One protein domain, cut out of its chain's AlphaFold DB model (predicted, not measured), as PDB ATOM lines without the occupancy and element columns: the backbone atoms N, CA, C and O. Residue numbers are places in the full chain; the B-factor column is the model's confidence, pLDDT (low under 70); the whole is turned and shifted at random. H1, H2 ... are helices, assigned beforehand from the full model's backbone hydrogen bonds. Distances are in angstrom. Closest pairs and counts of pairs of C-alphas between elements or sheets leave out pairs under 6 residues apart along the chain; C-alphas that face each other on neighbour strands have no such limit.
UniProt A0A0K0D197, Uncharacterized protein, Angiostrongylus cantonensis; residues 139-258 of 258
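What this domain is: This is residues 139 to 258 of the 258 residues of an uncharacterized protein of Angiostrongylus cantonensis (UniProt A0A0K0D197). Four helices, H1 to H4, form an up-and-down bundle, each running against the one before, with H1 and H4 at opposite corners and H2 and H3 between them. H4 makes the core: H7 packs on H4 and H3 at a slant, short H6 packs along H4, and tiny H5 sits by the last residues of H4. The 120 printed residues have seven named helices, H1 to H7 in that order, and no named strand; the class is all helix. The whole is compact, with a radius of gyration of the C-alphas of 13.2 A, and rounded, spanning 36 by 28 by 25 A.

How they stand to each other: H1, residues 139 to 148, and H2, residues 161 to 177, are a helical hairpin at a shallow tilt of 25 degrees; H2 touches H1 with residues 161 to 168 alone, the closest C-alphas being those of Phe 148 and Ser 164, 5.9 A apart. H2 and H3, residues 181 to 197, are a hairpin touching through residues 172 to 176 and 181 to 184 alone, closest at the C-alphas of Met 175 and Leu 184, 6.9 A; their tilt of 33 degrees is only just short of steep. H1 touches H3 at a steep tilt of 40 degrees, the C-alphas of Leu 142 and Phe 187 being closest at 7.1 A. H3 and H4, residues 203 to 216, are a hairpin at 19 degrees, closest at the C-alphas of Ala 188 and Val 216, 5.3 A. H4 is the hub, touching five helices; H1 is apart from it. H2 touches H4 the same way at 16 degrees, with the C-alphas of Phe 169 and Ala 215 closest at 4.8 A. H5, residues 220 to 223, touches H4 only at the corner. H6, residues 226 to 231, touches H4 at 20 degrees, opposite ways, closest at the C-alphas of Cys 211 and Phe 226, 5.6 A. H7, residues 240 to 255, touches H4 at 37 degrees, only just steep, closest at the C-alphas of Ser 210 and Tyr 243, 5.6 A. In H1, H2, H3, H4 and H6 every O i to N i+4 pair is within hydrogen-bond range; in H7 10 of 12 are, and H5 is too short for such a pair.

Where its parts are: H1 begins at C-alpha 139 (27.253, -46.255, 7.960). H2 spans 24.4 A, H3 24.2 A, H4 20.2 A and H7 23.7 A, ending at C-alpha 255 (23.492, -64.174, 14.992).

The domain as a whole: The C-alphas of Ser 236 and Cys 258, the two farthest apart, are 39.6 A apart. The printed part has no cut, and the link from H1 to H2 is long. Model confidence is under 70 at residues 237 to 238, 240 to 241 and 256 to 258.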
ATOM      1  N   GLU A 139      26.302 -45.428   7.216       88.88
ATOM      2  CA  GLU A 139      27.253 -46.255   7.960       88.88
ATOM      3  C   GLU A 139      28.373 -45.410   8.572       88.88
ATOM      4  O   GLU A 139      28.793 -45.624   9.712       88.88
ATOM      5  N   ARG A 140      28.841 -44.399   7.832       87.19
ATOM      6  CA  ARG A 140      29.858 -43.466   8.322       87.19
ATOM      7  C   ARG A 140      29.290 -42.534   9.387       87.19
ATOM      8  O   ARG A 140      30.004 -42.213  10.333       87.19
ATOM      9  N   VAL A 141      28.035 -42.104   9.258       88.88
ATOM     10  CA  VAL A 141      27.376 -41.290  10.290       88.88
ATOM     11  C   VAL A 141      27.251 -42.069  11.589       88.88
ATOM     12  O   VAL A 141      27.639 -41.566  12.641       88.88
ATOM     13  N   LEU A 142      26.775 -43.309  11.510       91.25
ATOM     14  CA  LEU A 142      26.616 -44.189  12.661       91.25
ATOM     15  C   LEU A 142      27.955 -44.461  13.357       91.25
ATOM     16  O   LEU A 142      28.036 -44.364  14.582       91.25
ATOM     17  N   ALA A 143      29.029 -44.682  12.593       89.94
ATOM     18  CA  ALA A 143      30.376 -44.811  13.143       89.94
ATOM     19  C   ALA A 143      30.833 -43.541  13.892       89.94
ATOM     20  O   ALA A 143      31.324 -43.633  15.017       89.94
ATOM     21  N   ILE A 144      30.616 -42.353  13.312       88.62
ATOM     22  CA  ILE A 144      30.951 -41.067  13.950       88.62
ATOM     23  C   ILE A 144      30.159 -40.880  15.255       88.62
ATOM     24  O   ILE A 144      30.735 -40.524  16.284       88.62
ATOM     25  N   VAL A 145      28.848 -41.140  15.240       91.19
ATOM     26  CA  VAL A 145      27.981 -40.985  16.421       91.19
ATOM     27  C   VAL A 145      28.340 -42.008  17.509       91.19
ATOM     28  O   VAL A 145      28.337 -41.673  18.698       91.19
ATOM     29  N   LEU A 146      28.755 -43.221  17.131       92.50
ATOM     30  CA  LEU A 146      29.244 -44.236  18.070       92.50
ATOM     31  C   LEU A 146      30.559 -43.813  18.739       92.50
ATOM     32  O   LEU A 146      30.760 -44.041  19.935       92.50
ATOM     33  N   ASP A 147      31.441 -43.140  18.002       90.44
ATOM     34  CA  ASP A 147      32.684 -42.597  18.554       90.44
ATOM     35  C   ASP A 147      32.451 -41.459  19.557       90.44
ATOM     36  O   ASP A 147      33.243 -41.301  20.493       90.44
ATOM     37  N   PHE A 148      31.355 -40.702  19.440       90.81
ATOM     38  CA  PHE A 148      30.950 -39.732  20.468       90.81
ATOM     39  C   PHE A 148      30.469 -40.387  21.766       90.81
ATOM     40  O   PHE A 148      30.523 -39.753  22.822       90.81
ATOM     41  N   CYS A 149      30.043 -41.648  21.702       92.94
ATOM     42  CA  CYS A 149      29.619 -42.438  22.859       92.94
ATOM     43  C   CYS A 149      30.778 -43.190  23.529       92.94
ATOM     44  O   CYS A 149      30.555 -43.993  24.426       92.94
ATOM     45  N   SER A 150      32.016 -42.972  23.082       90.81
ATOM     46  CA  SER A 150      33.186 -43.697  23.579       90.81
ATOM     47  C   SER A 150      33.978 -42.910  24.617       90.81
ATOM     48  O   SER A 150      34.006 -41.676  24.558       90.81
ATOM     49  N   PRO A 151      34.704 -43.592  25.519       89.94
ATOM     50  CA  PRO A 151      35.596 -42.917  26.453       89.94
ATOM     51  C   PRO A 151      36.706 -42.171  25.700       89.94
ATOM     52  O   PRO A 151      37.064 -42.498  24.562       89.94
ATOM     53  N   ALA A 152      37.220 -41.104  26.301       85.56
ATOM     54  CA  ALA A 152      38.391 -40.388  25.818       85.56
ATOM     55  C   ALA A 152      39.664 -41.219  26.040       85.56
ATOM     56  O   ALA A 152      39.668 -42.199  26.786       85.56
ATOM     57  N   ASN A 153      40.780 -40.791  25.445       82.62
ATOM     58  CA  ASN A 153      42.083 -41.439  25.646       82.62
ATOM     59  C   ASN A 153      42.536 -41.419  27.119       82.62
ATOM     60  O   ASN A 153      43.340 -42.249  27.523       82.62
ATOM     61  N   SER A 154      42.001 -40.495  27.924       82.81
ATOM     62  CA  SER A 154      42.200 -40.426  29.375       82.81
ATOM     63  C   SER A 154      41.385 -41.457  30.169       82.81
ATOM     64  O   SER A 154      41.541 -41.538  31.382       82.81
ATOM     65  N   GLY A 155      40.510 -42.227  29.517       82.88
ATOM     66  CA  GLY A 155      39.708 -43.290  30.126       82.88
ATOM     67  C   GLY A 155      38.291 -42.889  30.547       82.88
ATOM     68  O   GLY A 155      37.454 -43.777  30.655       82.88
ATOM     69  N   GLY A 156      37.996 -41.596  30.722       87.12
ATOM     70  CA  GLY A 156      36.661 -41.102  31.105       87.12
ATOM     71  C   GLY A 156      35.785 -40.678  29.922       87.12
ATOM     72  O   GLY A 156      36.293 -40.412  28.829       87.12
ATOM     73  N   TYR A 157      34.472 -40.582  30.134       89.88
ATOM     74  CA  TYR A 157      33.536 -40.058  29.134       89.88
ATOM     75  C   TYR A 157      33.496 -38.520  29.134       89.88
ATOM     76  O   TYR A 157      33.821 -37.886  30.140       89.88
ATOM     77  N   PRO A 158      33.109 -37.882  28.013       87.94
ATOM     78  CA  PRO A 158      32.826 -36.450  28.006       87.94
ATOM     79  C   PRO A 158      31.710 -36.107  29.002       87.94
ATOM     80  O   PRO A 158      30.733 -36.846  29.109       87.94
ATOM     81  N   GLY A 159      31.786 -34.943  29.657       88.88
ATOM     82  CA  GLY A 159      30.764 -34.486  30.620       88.88
ATOM     83  C   GLY A 159      29.357 -34.287  30.029       88.88
ATOM     84  O   GLY A 159      28.405 -34.019  30.754       88.88
ATOM     85  N   HIS A 160      29.223 -34.430  28.712       90.94
ATOM     86  CA  HIS A 160      27.986 -34.357  27.942       90.94
ATOM     87  C   HIS A 160      27.581 -35.711  27.320       90.94
ATOM     88  O   HIS A 160      26.791 -35.741  26.379       90.94
ATOM     89  N   ILE A 161      28.098 -36.840  27.826       93.31
ATOM     90  CA  ILE A 161      27.817 -38.194  27.308       93.31
ATOM     91  C   ILE A 161      26.318 -38.500  27.177       93.31
ATOM     92  O   ILE A 161      25.906 -39.157  26.221       93.31
ATOM     93  N   CYS A 162      25.485 -37.962  28.072       94.38
ATOM     94  CA  CYS A 162      24.036 -38.132  28.006       94.38
ATOM     95  C   CYS A 162      23.442 -37.614  26.688       94.38
ATOM     96  O   CYS A 162      22.548 -38.250  26.135       94.38
ATOM     97  N   TYR A 163      23.950 -36.497  26.162       94.06
ATOM     98  CA  TYR A 163      23.500 -35.950  24.882       94.06
ATOM     99  C   TYR A 163      23.986 -36.801  23.704       94.06
ATOM    100  O   TYR A 163      23.232 -37.014  22.759       94.06
ATOM    101  N   SER A 164      25.184 -37.398  23.790       93.94
ATOM    102  CA  SER A 164      25.670 -38.346  22.773       93.94
ATOM    103  C   SER A 164      24.779 -39.581  22.676       93.94
ATOM    104  O   SER A 164      24.430 -40.020  21.583       93.94
ATOM    105  N   LEU A 165      24.394 -40.130  23.831       96.00
ATOM    106  CA  LEU A 165      23.537 -41.308  23.908       96.00
ATOM    107  C   LEU A 165      22.122 -41.007  23.413       96.00
ATOM    108  O   LEU A 165      21.566 -41.812  22.672       96.00
ATOM    109  N   LYS A 166      21.548 -39.851  23.777       95.38
ATOM    110  CA  LYS A 166      20.246 -39.407  23.248       95.38
ATOM    111  C   LYS A 166      20.287 -39.238  21.732       95.38
ATOM    112  O   LYS A 166      19.436 -39.783  21.041       95.38
ATOM    113  N   MET A 167      21.319 -38.574  21.215       93.88
ATOM    114  CA  MET A 167      21.540 -38.410  19.778       93.88
ATOM    115  C   MET A 167      21.605 -39.756  19.047       93.88
ATOM    116  O   MET A 167      20.999 -39.914  17.989       93.88
ATOM    117  N   MET A 168      22.316 -40.736  19.615       95.19
ATOM    118  CA  MET A 168      22.367 -42.097  19.082       95.19
ATOM    119  C   MET A 168      20.985 -42.759  19.070       95.19
ATOM    120  O   MET A 168      20.586 -43.341  18.062       95.19
ATOM    121  N   PHE A 169      20.264 -42.674  20.187       95.44
ATOM    122  CA  PHE A 169      18.938 -43.265  20.336       95.44
ATOM    123  C   PHE A 169      17.941 -42.687  19.329       95.44
ATOM    124  O   PHE A 169      17.326 -43.446  18.586       95.44
ATOM    125  N   GLU A 170      17.858 -41.360  19.233       93.88
ATOM    126  CA  GLU A 170      16.983 -40.665  18.284       93.88
ATOM    127  C   GLU A 170      17.339 -40.989  16.827       93.88
ATOM    128  O   GLU A 170      16.453 -41.132  15.983       93.88
ATOM    129  N   LEU A 171      18.631 -41.135  16.508       92.81
ATOM    130  CA  LEU A 171      19.063 -41.566  15.179       92.81
ATOM    131  C   LEU A 171      18.577 -42.991  14.870       92.81
ATOM    132  O   LEU A 171      18.040 -43.226  13.787       92.81
ATOM    133  N   CYS A 172      18.705 -43.918  15.822       93.44
ATOM    134  CA  CYS A 172      18.222 -45.293  15.672       93.44
ATOM    135  C   CYS A 172      16.688 -45.365  15.573       93.44
ATOM    136  O   CYS A 172      16.169 -46.150  14.782       93.44
ATOM    137  N   GLU A 173      15.951 -44.533  16.319       91.94
ATOM    138  CA  GLU A 173      14.492 -44.422  16.187       91.94
ATOM    139  C   GLU A 173      14.085 -43.944  14.796       91.94
ATOM    140  O   GLU A 173      13.303 -44.618  14.131       91.94
ATOM    141  N   ARG A 174      14.704 -42.874  14.283       90.19
ATOM    142  CA  ARG A 174      14.428 -42.400  12.917       90.19
ATOM    143  C   ARG A 174      14.705 -43.473  11.864       90.19
ATOM    144  O   ARG A 174      13.995 -43.538  10.860       90.19
ATOM    145  N   MET A 175      15.725 -44.309  12.067       89.81
ATOM    146  CA  MET A 175      16.006 -45.443  11.183       89.81
ATOM    147  C   MET A 175      14.921 -46.523  11.260       89.81
ATOM    148  O   MET A 175      14.528 -47.032  10.208       89.81
ATOM    149  N   ARG A 176      14.416 -46.848  12.460       89.56
ATOM    150  CA  ARG A 176      13.270 -47.758  12.640       89.56
ATOM    151  C   ARG A 176      12.024 -47.221  11.942       89.56
ATOM    152  O   ARG A 176      11.448 -47.934  11.123       89.56
ATOM    153  N   ASP A 177      11.681 -45.956  12.176       90.06
ATOM    154  CA  ASP A 177      10.519 -45.293  11.568       90.06
ATOM    155  C   ASP A 177      10.616 -45.258  10.038       90.06
ATOM    156  O   ASP A 177       9.633 -45.446   9.325       90.06
ATOM    157  N   SER A 178      11.835 -45.076   9.522       89.38
ATOM    158  CA  SER A 178      12.127 -45.079   8.085       89.38
ATOM    159  C   SER A 178      12.296 -46.486   7.491       89.38
ATOM    160  O   SER A 178      12.716 -46.603   6.340       89.38
ATOM    161  N   GLN A 179      12.027 -47.549   8.259       88.12
ATOM    162  CA  GLN A 179      12.171 -48.958   7.867       88.12
ATOM    163  C   GLN A 179      13.580 -49.350   7.374       88.12
ATOM    164  O   GLN A 179      13.751 -50.305   6.617       88.12
ATOM    165  N   ARG A 180      14.628 -48.657   7.840       87.06
ATOM    166  CA  ARG A 180      16.040 -48.927   7.494       87.06
ATOM    167  C   ARG A 180      16.660 -50.002   8.392       87.06
ATOM    168  O   ARG A 180      17.736 -49.826   8.966       87.06
ATOM    169  N   LEU A 181      15.963 -51.129   8.537       87.69
ATOM    170  CA  LEU A 181      16.310 -52.170   9.511       87.69
ATOM    171  C   LEU A 181      17.639 -52.873   9.193       87.69
ATOM    172  O   LEU A 181      18.373 -53.217  10.112       87.69
ATOM    173  N   SER A 182      18.002 -53.037   7.918       88.88
ATOM    174  CA  SER A 182      19.272 -53.671   7.523       88.88
ATOM    175  C   SER A 182      20.501 -52.893   8.007       88.88
ATOM    176  O   SER A 182      21.455 -53.476   8.531       88.88
ATOM    177  N   SER A 183      20.467 -51.567   7.872       88.94
ATOM    178  CA  SER A 183      21.527 -50.685   8.357       88.94
ATOM    179  C   SER A 183      21.596 -50.688   9.879       88.94
ATOM    180  O   SER A 183      22.684 -50.756  10.447       88.94
ATOM    181  N   LEU A 184      20.433 -50.675  10.545       89.94
ATOM    182  CA  LEU A 184      20.355 -50.746  12.001       89.94
ATOM    183  C   LEU A 184      20.931 -52.066  12.532       89.94
ATOM    184  O   LEU A 184      21.676 -52.045  13.504       89.94
ATOM    185  N   MET A 185      20.667 -53.192  11.865       89.44
ATOM    186  CA  MET A 185      21.228 -54.497  12.236       89.44
ATOM    187  C   MET A 185      22.745 -54.556  12.047       89.44
ATOM    188  O   MET A 185      23.465 -55.009  12.936       89.44
ATOM    189  N   THR A 186      23.251 -54.037  10.926       90.38
ATOM    190  CA  THR A 186      24.703 -53.922  10.691       90.38
ATOM    191  C   THR A 186      25.357 -53.074  11.781       90.38
ATOM    192  O   THR A 186      26.439 -53.383  12.282       90.38
ATOM    193  N   PHE A 187      24.680 -52.008  12.195       92.62
ATOM    194  CA  PHE A 187      25.156 -51.145  13.258       92.62
ATOM    195  C   PHE A 187      25.077 -51.799  14.646       92.62
ATOM    196  O   PHE A 187      26.020 -51.686  15.430       92.62
ATOM    197  N   ALA A 188      24.016 -52.554  14.935       92.81
ATOM    198  CA  ALA A 188      23.889 -53.339  16.159       92.81
ATOM    199  C   ALA A 188      25.053 -54.331  16.310       92.81
ATOM    200  O   ALA A 188      25.661 -54.411  17.379       92.81
ATOM    201  N   GLN A 189      25.447 -55.002  15.221       91.88
ATOM    202  CA  GLN A 189      26.620 -55.881  15.198       91.88
ATOM    203  C   GLN A 189      27.909 -55.133  15.563       91.88
ATOM    204  O   GLN A 189      28.712 -55.635  16.351       91.88
ATOM    205  N   GLN A 190      28.103 -53.914  15.045       92.69
ATOM    206  CA  GLN A 190      29.262 -53.084  15.395       92.69
ATOM    207  C   GLN A 190      29.264 -52.689  16.876       92.69
ATOM    208  O   GLN A 190      30.316 -52.727  17.518       92.69
ATOM    209  N   VAL A 191      28.102 -52.340  17.435       94.19
ATOM    210  CA  VAL A 191      27.952 -52.023  18.864       94.19
ATOM    211  C   VAL A 191      28.316 -53.229  19.728       94.19
ATOM    212  O   VAL A 191      29.140 -53.098  20.637       94.19
ATOM    213  N   VAL A 192      27.761 -54.407  19.424       93.06
ATOM    214  CA  VAL A 192      28.048 -55.653  20.155       93.06
ATOM    215  C   VAL A 192      29.537 -55.987  20.087       93.06
ATOM    216  O   VAL A 192      30.164 -56.209  21.124       93.06
ATOM    217  N   LEU A 193      30.130 -55.949  18.893       92.56
ATOM    218  CA  LEU A 193      31.549 -56.240  18.690       92.56
ATOM    219  C   LEU A 193      32.449 -55.272  19.470       92.56
ATOM    220  O   LEU A 193      33.409 -55.702  20.111       92.56
ATOM    221  N   ARG A 194      32.120 -53.975  19.491       91.56
ATOM    222  CA  ARG A 194      32.871 -52.964  20.253       91.56
ATOM    223  C   ARG A 194      32.811 -53.221  21.761       91.56
ATOM    224  O   ARG A 194      33.835 -53.115  22.434       91.56
ATOM    225  N   ILE A 195      31.638 -53.583  22.283       91.56
ATOM    226  CA  ILE A 195      31.448 -53.928  23.701       91.56
ATOM    227  C   ILE A 195      32.221 -55.205  24.058       91.56
ATOM    228  O   ILE A 195      32.847 -55.264  25.111       91.56
ATOM    229  N   GLN A 196      32.231 -56.213  23.184       89.94
ATOM    230  CA  GLN A 196      32.975 -57.457  23.411       89.94
ATOM    231  C   GLN A 196      34.495 -57.250  23.382       89.94
ATOM    232  O   GLN A 196      35.212 -57.840  24.188       89.94
ATOM    233  N   GLN A 197      34.999 -56.397  22.484       89.19
ATOM    234  CA  GLN A 197      36.428 -56.067  22.399       89.19
ATOM    235  C   GLN A 197      36.929 -55.279  23.611       89.19
ATOM    236  O   GLN A 197      38.093 -55.401  23.993       89.19
ATOM    237  N   ARG A 198      36.061 -54.464  24.216       85.19
ATOM    238  CA  ARG A 198      36.359 -53.710  25.432       85.19
ATOM    239  C   ARG A 198      35.216 -53.883  26.437       85.19
ATOM    240  O   ARG A 198      34.361 -52.999  26.530       85.19
ATOM    241  N   PRO A 199      35.216 -54.992  27.199       81.69
ATOM    242  CA  PRO A 199      34.186 -55.251  28.191       81.69
ATOM    243  C   PRO A 199      34.096 -54.103  29.206       81.69
ATOM    244  O   PRO A 199      35.134 -53.583  29.630       81.69
ATOM    245  N   PRO A 200      32.883 -53.687  29.603       82.31
ATOM    246  CA  PRO A 200      32.692 -52.567  30.509       82.31
ATOM    247  C   PRO A 200      33.184 -52.924  31.915       82.31
ATOM    248  O   PRO A 200      32.674 -53.846  32.558       82.31
ATOM    249  N   LEU A 201      34.184 -52.179  32.392       84.25
ATOM    250  CA  LEU A 201      34.839 -52.424  33.681       84.25
ATOM    251  C   LEU A 201      34.230 -51.581  34.801       84.25
ATOM    252  O   LEU A 201      34.171 -52.022  35.947       84.25
ATOM    253  N   SER A 202      33.780 -50.369  34.477       87.69
ATOM    254  CA  SER A 202      33.140 -49.468  35.431       87.69
ATOM    255  C   SER A 202      31.614 -49.527  35.344       87.69
ATOM    256  O   SER A 202      31.024 -49.947  34.347       87.69
ATOM    257  N   ARG A 203      30.950 -49.044  36.399       85.25
ATOM    258  CA  ARG A 203      29.502 -48.796  36.389       85.25
ATOM    259  C   ARG A 203      29.103 -47.877  35.232       85.25
ATOM    260  O   ARG A 203      28.102 -48.133  34.574       85.25
ATOM    261  N   GLU A 204      29.880 -46.825  34.993       87.88
ATOM    262  CA  GLU A 204      29.626 -45.871  33.913       87.88
ATOM    263  C   GLU A 204      29.707 -46.563  32.545       87.88
ATOM    264  O   GLU A 204      28.776 -46.446  31.751       87.88
ATOM    265  N   ASP A 205      30.729 -47.399  32.317       89.62
ATOM    266  CA  ASP A 205      30.846 -48.193  31.087       89.62
ATOM    267  C   ASP A 205      29.636 -49.109  30.878       89.62
ATOM    268  O   ASP A 205      29.123 -49.222  29.766       89.62
ATOM    269  N   ARG A 206      29.147 -49.757  31.944       89.62
ATOM    270  CA  ARG A 206      27.964 -50.630  31.866       89.62
ATOM    271  C   ARG A 206      26.695 -49.844  31.545       89.62
ATOM    272  O   ARG A 206      25.849 -50.348  30.806       89.62
ATOM    273  N   ALA A 207      26.545 -48.631  32.080       90.12
ATOM    274  CA  ALA A 207      25.390 -47.773  31.812       90.12
ATOM    275  C   ALA A 207      25.396 -47.302  30.354       90.12
ATOM    276  O   ALA A 207      24.383 -47.425  29.664       90.12
ATOM    277  N   VAL A 208      26.556 -46.856  29.861       92.69
ATOM    278  CA  VAL A 208      26.765 -46.495  28.452       92.69
ATOM    279  C   VAL A 208      26.476 -47.692  27.545       92.69
ATOM    280  O   VAL A 208      25.684 -47.572  26.613       92.69
ATOM    281  N   ALA A 209      27.042 -48.865  27.839       93.25
ATOM    282  CA  ALA A 209      26.809 -50.078  27.060       93.25
ATOM    283  C   ALA A 209      25.324 -50.476  27.036       93.25
ATOM    284  O   ALA A 209      24.799 -50.818  25.980       93.25
ATOM    285  N   SER A 210      24.623 -50.370  28.168       93.19
ATOM    286  CA  SER A 210      23.182 -50.653  28.249       93.19
ATOM    287  C   SER A 210      22.357 -49.668  27.414       93.19
ATOM    288  O   SER A 210      21.425 -50.084  26.730       93.19
ATOM    289  N   CYS A 211      22.724 -48.381  27.409       94.69
ATOM    290  CA  CYS A 211      22.097 -47.380  26.543       94.69
ATOM    291  C   CYS A 211      22.310 -47.700  25.058       94.69
ATOM    292  O   CYS A 211      21.362 -47.633  24.281       94.69
ATOM    293  N   LEU A 212      23.532 -48.078  24.666       94.81
ATOM    294  CA  LEU A 212      23.852 -48.442  23.284       94.81
ATOM    295  C   LEU A 212      23.073 -49.683  22.831       94.81
ATOM    296  O   LEU A 212      22.459 -49.656  21.770       94.81
ATOM    297  N   LEU A 213      23.049 -50.738  23.652       93.88
ATOM    298  CA  LEU A 213      22.309 -51.973  23.368       93.88
ATOM    299  C   LEU A 213      20.797 -51.723  23.287       93.88
ATOM    300  O   LEU A 213      20.136 -52.244  22.393       93.88
ATOM    301  N   ALA A 214      20.250 -50.890  24.177       92.75
ATOM    302  CA  ALA A 214      18.844 -50.505  24.121       92.75
ATOM    303  C   ALA A 214      18.516 -49.686  22.864       92.75
ATOM    304  O   ALA A 214      17.475 -49.904  22.250       92.75
ATOM    305  N   ALA A 215      19.406 -48.777  22.454       93.06
ATOM    306  CA  ALA A 215      19.201 -47.941  21.276       93.06
ATOM    307  C   ALA A 215      19.122 -48.748  19.978       93.06
ATOM    308  O   ALA A 215      18.262 -48.460  19.144       93.06
ATOM    309  N   VAL A 216      19.971 -49.767  19.826       92.62
ATOM    310  CA  VAL A 216      20.045 -50.582  18.602       92.62
ATOM    311  C   VAL A 216      19.113 -51.795  18.592       92.62
ATOM    312  O   VAL A 216      19.014 -52.457  17.564       92.62
ATOM    313  N   SER A 217      18.426 -52.097  19.698       89.50
ATOM    314  CA  SER A 217      17.541 -53.265  19.765       89.50
ATOM    315  C   SER A 217      16.357 -53.142  18.804       89.50
ATOM    316  O   SER A 217      15.763 -52.068  18.636       89.50
ATOM    317  N   SER A 218      15.997 -54.272  18.197       83.06
ATOM    318  CA  SER A 218      14.779 -54.409  17.394       83.06
ATOM    319  C   SER A 218      13.512 -54.570  18.247       83.06
ATOM    320  O   SER A 218      12.408 -54.347  17.754       83.06
ATOM    321  N   TYR A 219      13.647 -54.907  19.537       80.44
ATOM    322  CA  TYR A 219      12.517 -55.065  20.449       80.44
ATOM    323  C   TYR A 219      12.124 -53.729  21.084       80.44
ATOM    324  O   TYR A 219      12.842 -53.188  21.930       80.44
ATOM    325  N   GLU A 220      10.924 -53.244  20.766       79.38
ATOM    326  CA  GLU A 220      10.381 -51.998  21.326       79.38
ATOM    327  C   GLU A 220      10.425 -51.977  22.861       79.38
ATOM    328  O   GLU A 220      10.842 -50.993  23.465       79.38
ATOM    329  N   CYS A 221      10.091 -53.091  23.520       81.25
ATOM    330  CA  CYS A 221      10.099 -53.190  24.982       81.25
ATOM    331  C   CYS A 221      11.491 -53.007  25.614       81.25
ATOM    332  O   CYS A 221      11.587 -52.609  26.778       81.25
ATOM    333  N   ILE A 222      12.559 -53.296  24.865       85.25
ATOM    334  CA  ILE A 222      13.942 -53.055  25.274       85.25
ATOM    335  C   ILE A 222      14.313 -51.598  24.996       85.25
ATOM    336  O   ILE A 222      14.851 -50.936  25.888       85.25
ATOM    337  N   ALA A 223      13.966 -51.075  23.817       85.50
ATOM    338  CA  ALA A 223      14.205 -49.682  23.450       85.50
ATOM    339  C   ALA A 223      13.537 -48.697  24.431       85.50
ATOM    340  O   ALA A 223      14.184 -47.755  24.888       85.50
ATOM    341  N   TYR A 224      12.302 -48.970  24.877       86.56
ATOM    342  CA  TYR A 224      11.581 -48.152  25.865       86.56
ATOM    343  C   TYR A 224      12.281 -48.033  27.228       86.56
ATOM    344  O   TYR A 224      11.953 -47.143  28.013       86.56
ATOM    345  N   ARG A 225      13.257 -48.897  27.535       88.88
ATOM    346  CA  ARG A 225      14.051 -48.811  28.773       88.88
ATOM    347  C   ARG A 225      15.232 -47.849  28.670       88.88
ATOM    348  O   ARG A 225      15.855 -47.572  29.692       88.88
ATOM    349  N   PHE A 226      15.529 -47.313  27.485       92.44
ATOM    350  CA  PHE A 226      16.630 -46.372  27.275       92.44
ATOM    351  C   PHE A 226      16.661 -45.217  28.300       92.44
ATOM    352  O   PHE A 226      17.720 -45.007  28.898       92.44
ATOM    353  N   PRO A 227      15.544 -44.520  28.615       90.94
ATOM    354  CA  PRO A 227      15.561 -43.438  29.603       90.94
ATOM    355  C   PRO A 227      15.988 -43.893  31.005       90.94
ATOM    356  O   PRO A 227      16.648 -43.140  31.720       90.94
ATOM    357  N   ALA A 228      15.654 -45.129  31.393       88.06
ATOM    358  CA  ALA A 228      16.044 -45.689  32.685       88.06
ATOM    359  C   ALA A 228      17.559 -45.942  32.753       88.06
ATOM    360  O   ALA A 228      18.202 -45.589  33.742       88.06
ATOM    361  N   TYR A 229      18.154 -46.485  31.685       89.81
ATOM    362  CA  TYR A 229      19.607 -46.681  31.613       89.81
ATOM    363  C   TYR A 229      20.365 -45.355  31.540       89.81
ATOM    364  O   TYR A 229      21.423 -45.216  32.151       89.81
ATOM    365  N   LEU A 230      19.798 -44.357  30.861       91.88
ATOM    366  CA  LEU A 230      20.367 -43.016  30.818       91.88
ATOM    367  C   LEU A 230      20.376 -42.372  32.213       91.88
ATOM    368  O   LEU A 230      21.386 -41.804  32.624       91.88
ATOM    369  N   ALA A 231      19.286 -42.505  32.975       89.06
ATOM    370  CA  ALA A 231      19.216 -42.017  34.354       89.06
ATOM    371  C   ALA A 231      20.247 -42.706  35.270       89.06
ATOM    372  O   ALA A 231      20.805 -42.067  36.168       89.06
ATOM    373  N   ALA A 232      20.568 -43.977  35.008       86.81
ATOM    374  CA  ALA A 232      21.538 -44.755  35.778       86.81
ATOM    375  C   ALA A 232      22.984 -44.220  35.717       86.81
ATOM    376  O   ALA A 232      23.777 -44.551  36.606       86.81
ATOM    377  N   LEU A 233      23.312 -43.364  34.735       85.69
ATOM    378  CA  LEU A 233      24.581 -42.617  34.680       85.69
ATOM    379  C   LEU A 233      24.725 -41.609  35.826       85.69
ATOM    380  O   LEU A 233      25.838 -41.264  36.207       85.69
ATOM    381  N   THR A 234      23.602 -41.136  36.370       83.81
ATOM    382  CA  THR A 234      23.560 -40.114  37.430       83.81
ATOM    383  C   THR A 234      23.006 -40.639  38.755       83.81
ATOM    384  O   THR A 234      23.264 -40.056  39.805       83.81
ATOM    385  N   SER A 235      22.260 -41.745  38.718       81.06
ATOM    386  CA  SER A 235      21.724 -42.422  39.901       81.06
ATOM    387  C   SER A 235      22.791 -43.279  40.593       81.06
ATOM    388  O   SER A 235      23.798 -43.637  39.986       81.06
ATOM    389  N   SER A 236      22.559 -43.635  41.861       71.50
ATOM    390  CA  SER A 236      23.326 -44.632  42.619       71.50
ATOM    391  C   SER A 236      22.695 -46.034  42.590       71.50
ATOM    392  O   SER A 236      23.341 -46.994  43.011       71.50
ATOM    393  N   GLU A 237      21.496 -46.198  42.025       69.00
ATOM    394  CA  GLU A 237      20.766 -47.477  41.981       69.00
ATOM    395  C   GLU A 237      21.456 -48.529  41.097       69.00
ATOM    396  O   GLU A 237      22.068 -48.189  40.084       69.00
ATOM    397  N   SER A 238      21.399 -49.812  41.472       63.62
ATOM    398  CA  SER A 238      22.056 -50.882  40.709       63.62
ATOM    399  C   SER A 238      21.221 -51.314  39.496       63.62
ATOM    400  O   SER A 238      20.003 -51.449  39.573       63.62
ATOM    401  N   PHE A 239      21.886 -51.557  38.364       71.81
ATOM    402  CA  PHE A 239      21.268 -52.061  37.125       71.81
ATOM    403  C   PHE A 239      22.051 -53.246  36.524       71.81
ATOM    404  O   PHE A 239      21.871 -53.594  35.358       71.81
ATOM    405  N   GLU A 240      22.927 -53.883  37.313       61.53
ATOM    406  CA  GLU A 240      23.901 -54.879  36.833       61.53
ATOM    407  C   GLU A 240      23.266 -56.085  36.126       61.53
ATOM    408  O   GLU A 240      23.824 -56.574  35.147       61.53
ATOM    409  N   SER A 241      22.070 -56.516  36.542       64.06
ATOM    410  CA  SER A 241      21.339 -57.620  35.899       64.06
ATOM    411  C   SER A 241      20.820 -57.287  34.496       64.06
ATOM    412  O   SER A 241      20.517 -58.193  33.722       64.06
ATOM    413  N   SER A 242      20.720 -56.001  34.148       78.81
ATOM    414  CA  SER A 242      20.202 -55.573  32.846       78.81
ATOM    415  C   SER A 242      21.254 -55.687  31.746       78.81
ATOM    416  O   SER A 242      20.912 -56.052  30.629       78.81
ATOM    417  N   TYR A 243      22.531 -55.432  32.050       83.94
ATOM    418  CA  TYR A 243      23.598 -55.442  31.045       83.94
ATOM    419  C   TYR A 243      23.790 -56.824  30.401       83.94
ATOM    420  O   TYR A 243      23.735 -56.938  29.178       83.94
ATOM    421  N   GLU A 244      23.957 -57.874  31.211       86.25
ATOM    422  CA  GLU A 244      24.177 -59.242  30.711       86.25
ATOM    423  C   GLU A 244      22.990 -59.734  29.871       86.25
ATOM    424  O   GLU A 244      23.164 -60.305  28.795       86.25
ATOM    425  N   PHE A 245      21.766 -59.440  30.325       88.06
ATOM    426  CA  PHE A 245      20.548 -59.746  29.577       88.06
ATOM    427  C   PHE A 245      20.521 -59.044  28.213       88.06
ATOM    428  O   PHE A 245      20.237 -59.682  27.198       88.06
ATOM    429  N   LEU A 246      20.826 -57.742  28.178       87.56
ATOM    430  CA  LEU A 246      20.845 -56.957  26.943       87.56
ATOM    431  C   LEU A 246      21.918 -57.451  25.973       87.56
ATOM    432  O   LEU A 246      21.648 -57.571  24.781       87.56
ATOM    433  N   LEU A 247      23.120 -57.755  26.469       86.94
ATOM    434  CA  LEU A 247      24.217 -58.233  25.633       86.94
ATOM    435  C   LEU A 247      23.889 -59.595  25.018       86.94
ATOM    436  O   LEU A 247      24.120 -59.804  23.825       86.94
ATOM    437  N   HIS A 248      23.318 -60.504  25.813       88.56
ATOM    438  CA  HIS A 248      22.864 -61.804  25.331       88.56
ATOM    439  C   HIS A 248      21.800 -61.644  24.242       88.56
ATOM    440  O   HIS A 248      21.944 -62.202  23.156       88.56
ATOM    441  N   LYS A 249      20.769 -60.826  24.493       86.62
ATOM    442  CA  LYS A 249      19.688 -60.577  23.529       86.62
ATOM    443  C   LYS A 249      20.188 -59.964  22.227       86.62
ATOM    444  O   LYS A 249      19.867 -60.472  21.158       86.62
ATOM    445  N   ALA A 250      21.039 -58.945  22.308       86.12
ATOM    446  CA  ALA A 250      21.627 -58.330  21.123       86.12
ATOM    447  C   ALA A 250      22.499 -59.318  20.328       86.12
ATOM    448  O   ALA A 250      22.497 -59.296  19.098       86.12
ATOM    449  N   SER A 251      23.215 -60.218  21.010       86.50
ATOM    450  CA  SER A 251      24.020 -61.260  20.357       86.50
ATOM    451  C   SER A 251      23.150 -62.309  19.645       86.50
ATOM    452  O   SER A 251      23.495 -62.747  18.546       86.50
ATOM    453  N   GLU A 252      22.002 -62.688  20.221       87.12
ATOM    454  CA  GLU A 252      21.000 -63.553  19.569       87.12
ATOM    455  C   GLU A 252      20.400 -62.889  18.314       87.12
ATOM    456  O   GLU A 252      20.325 -63.507  17.250       87.12
ATOM    457  N   GLU A 253      20.020 -61.611  18.403       82.75
ATOM    458  CA  GLU A 253      19.509 -60.834  17.261       82.75
ATOM    459  C   GLU A 253      20.542 -60.768  16.123       82.75
ATOM    460  O   GLU A 253      20.229 -61.017  14.959       82.75
ATOM    461  N   CYS A 254      21.806 -60.504  16.459       80.69
ATOM    462  CA  CYS A 254      22.878 -60.374  15.473       80.69
ATOM    463  C   CYS A 254      23.266 -61.701  14.798       80.69
ATOM    464  O   CYS A 254      23.730 -61.678  13.660       80.69
ATOM    465  N   SER A 255      23.108 -62.838  15.487       71.75
ATOM    466  CA  SER A 255      23.492 -64.174  14.992       71.75
ATOM    467  C   SER A 255      22.403 -64.867  14.175       71.75
ATOM    468  O   SER A 255      22.716 -65.650  13.283       71.75
ATOM    469  N   SER A 256      21.133 -64.549  14.425       58.34
ATOM    470  CA  SER A 256      19.975 -65.088  13.691       58.34
ATOM    471  C   SER A 256      19.789 -64.512  12.273       58.34
ATOM    472  O   SER A 256      18.860 -64.902  11.571       58.34
ATOM    473  N   SER A 257      20.675 -63.605  11.848       50.62
ATOM    474  CA  SER A 257      20.595 -62.858  10.581       50.62
ATOM    475  C   SER A 257      21.568 -63.346   9.488       50.62
ATOM    476  O   SER A 257      21.690 -62.678   8.460       50.62
ATOM    477  N   CYS A 258      22.279 -64.458   9.718       37.47
ATOM    478  CA  CYS A 258      23.196 -65.097   8.762       37.47
ATOM    479  C   CYS A 258      22.554 -66.300   8.065       37.47
ATOM    480  O   CYS A 258      21.919 -67.116   8.771       37.47
TER     481      CYS A 258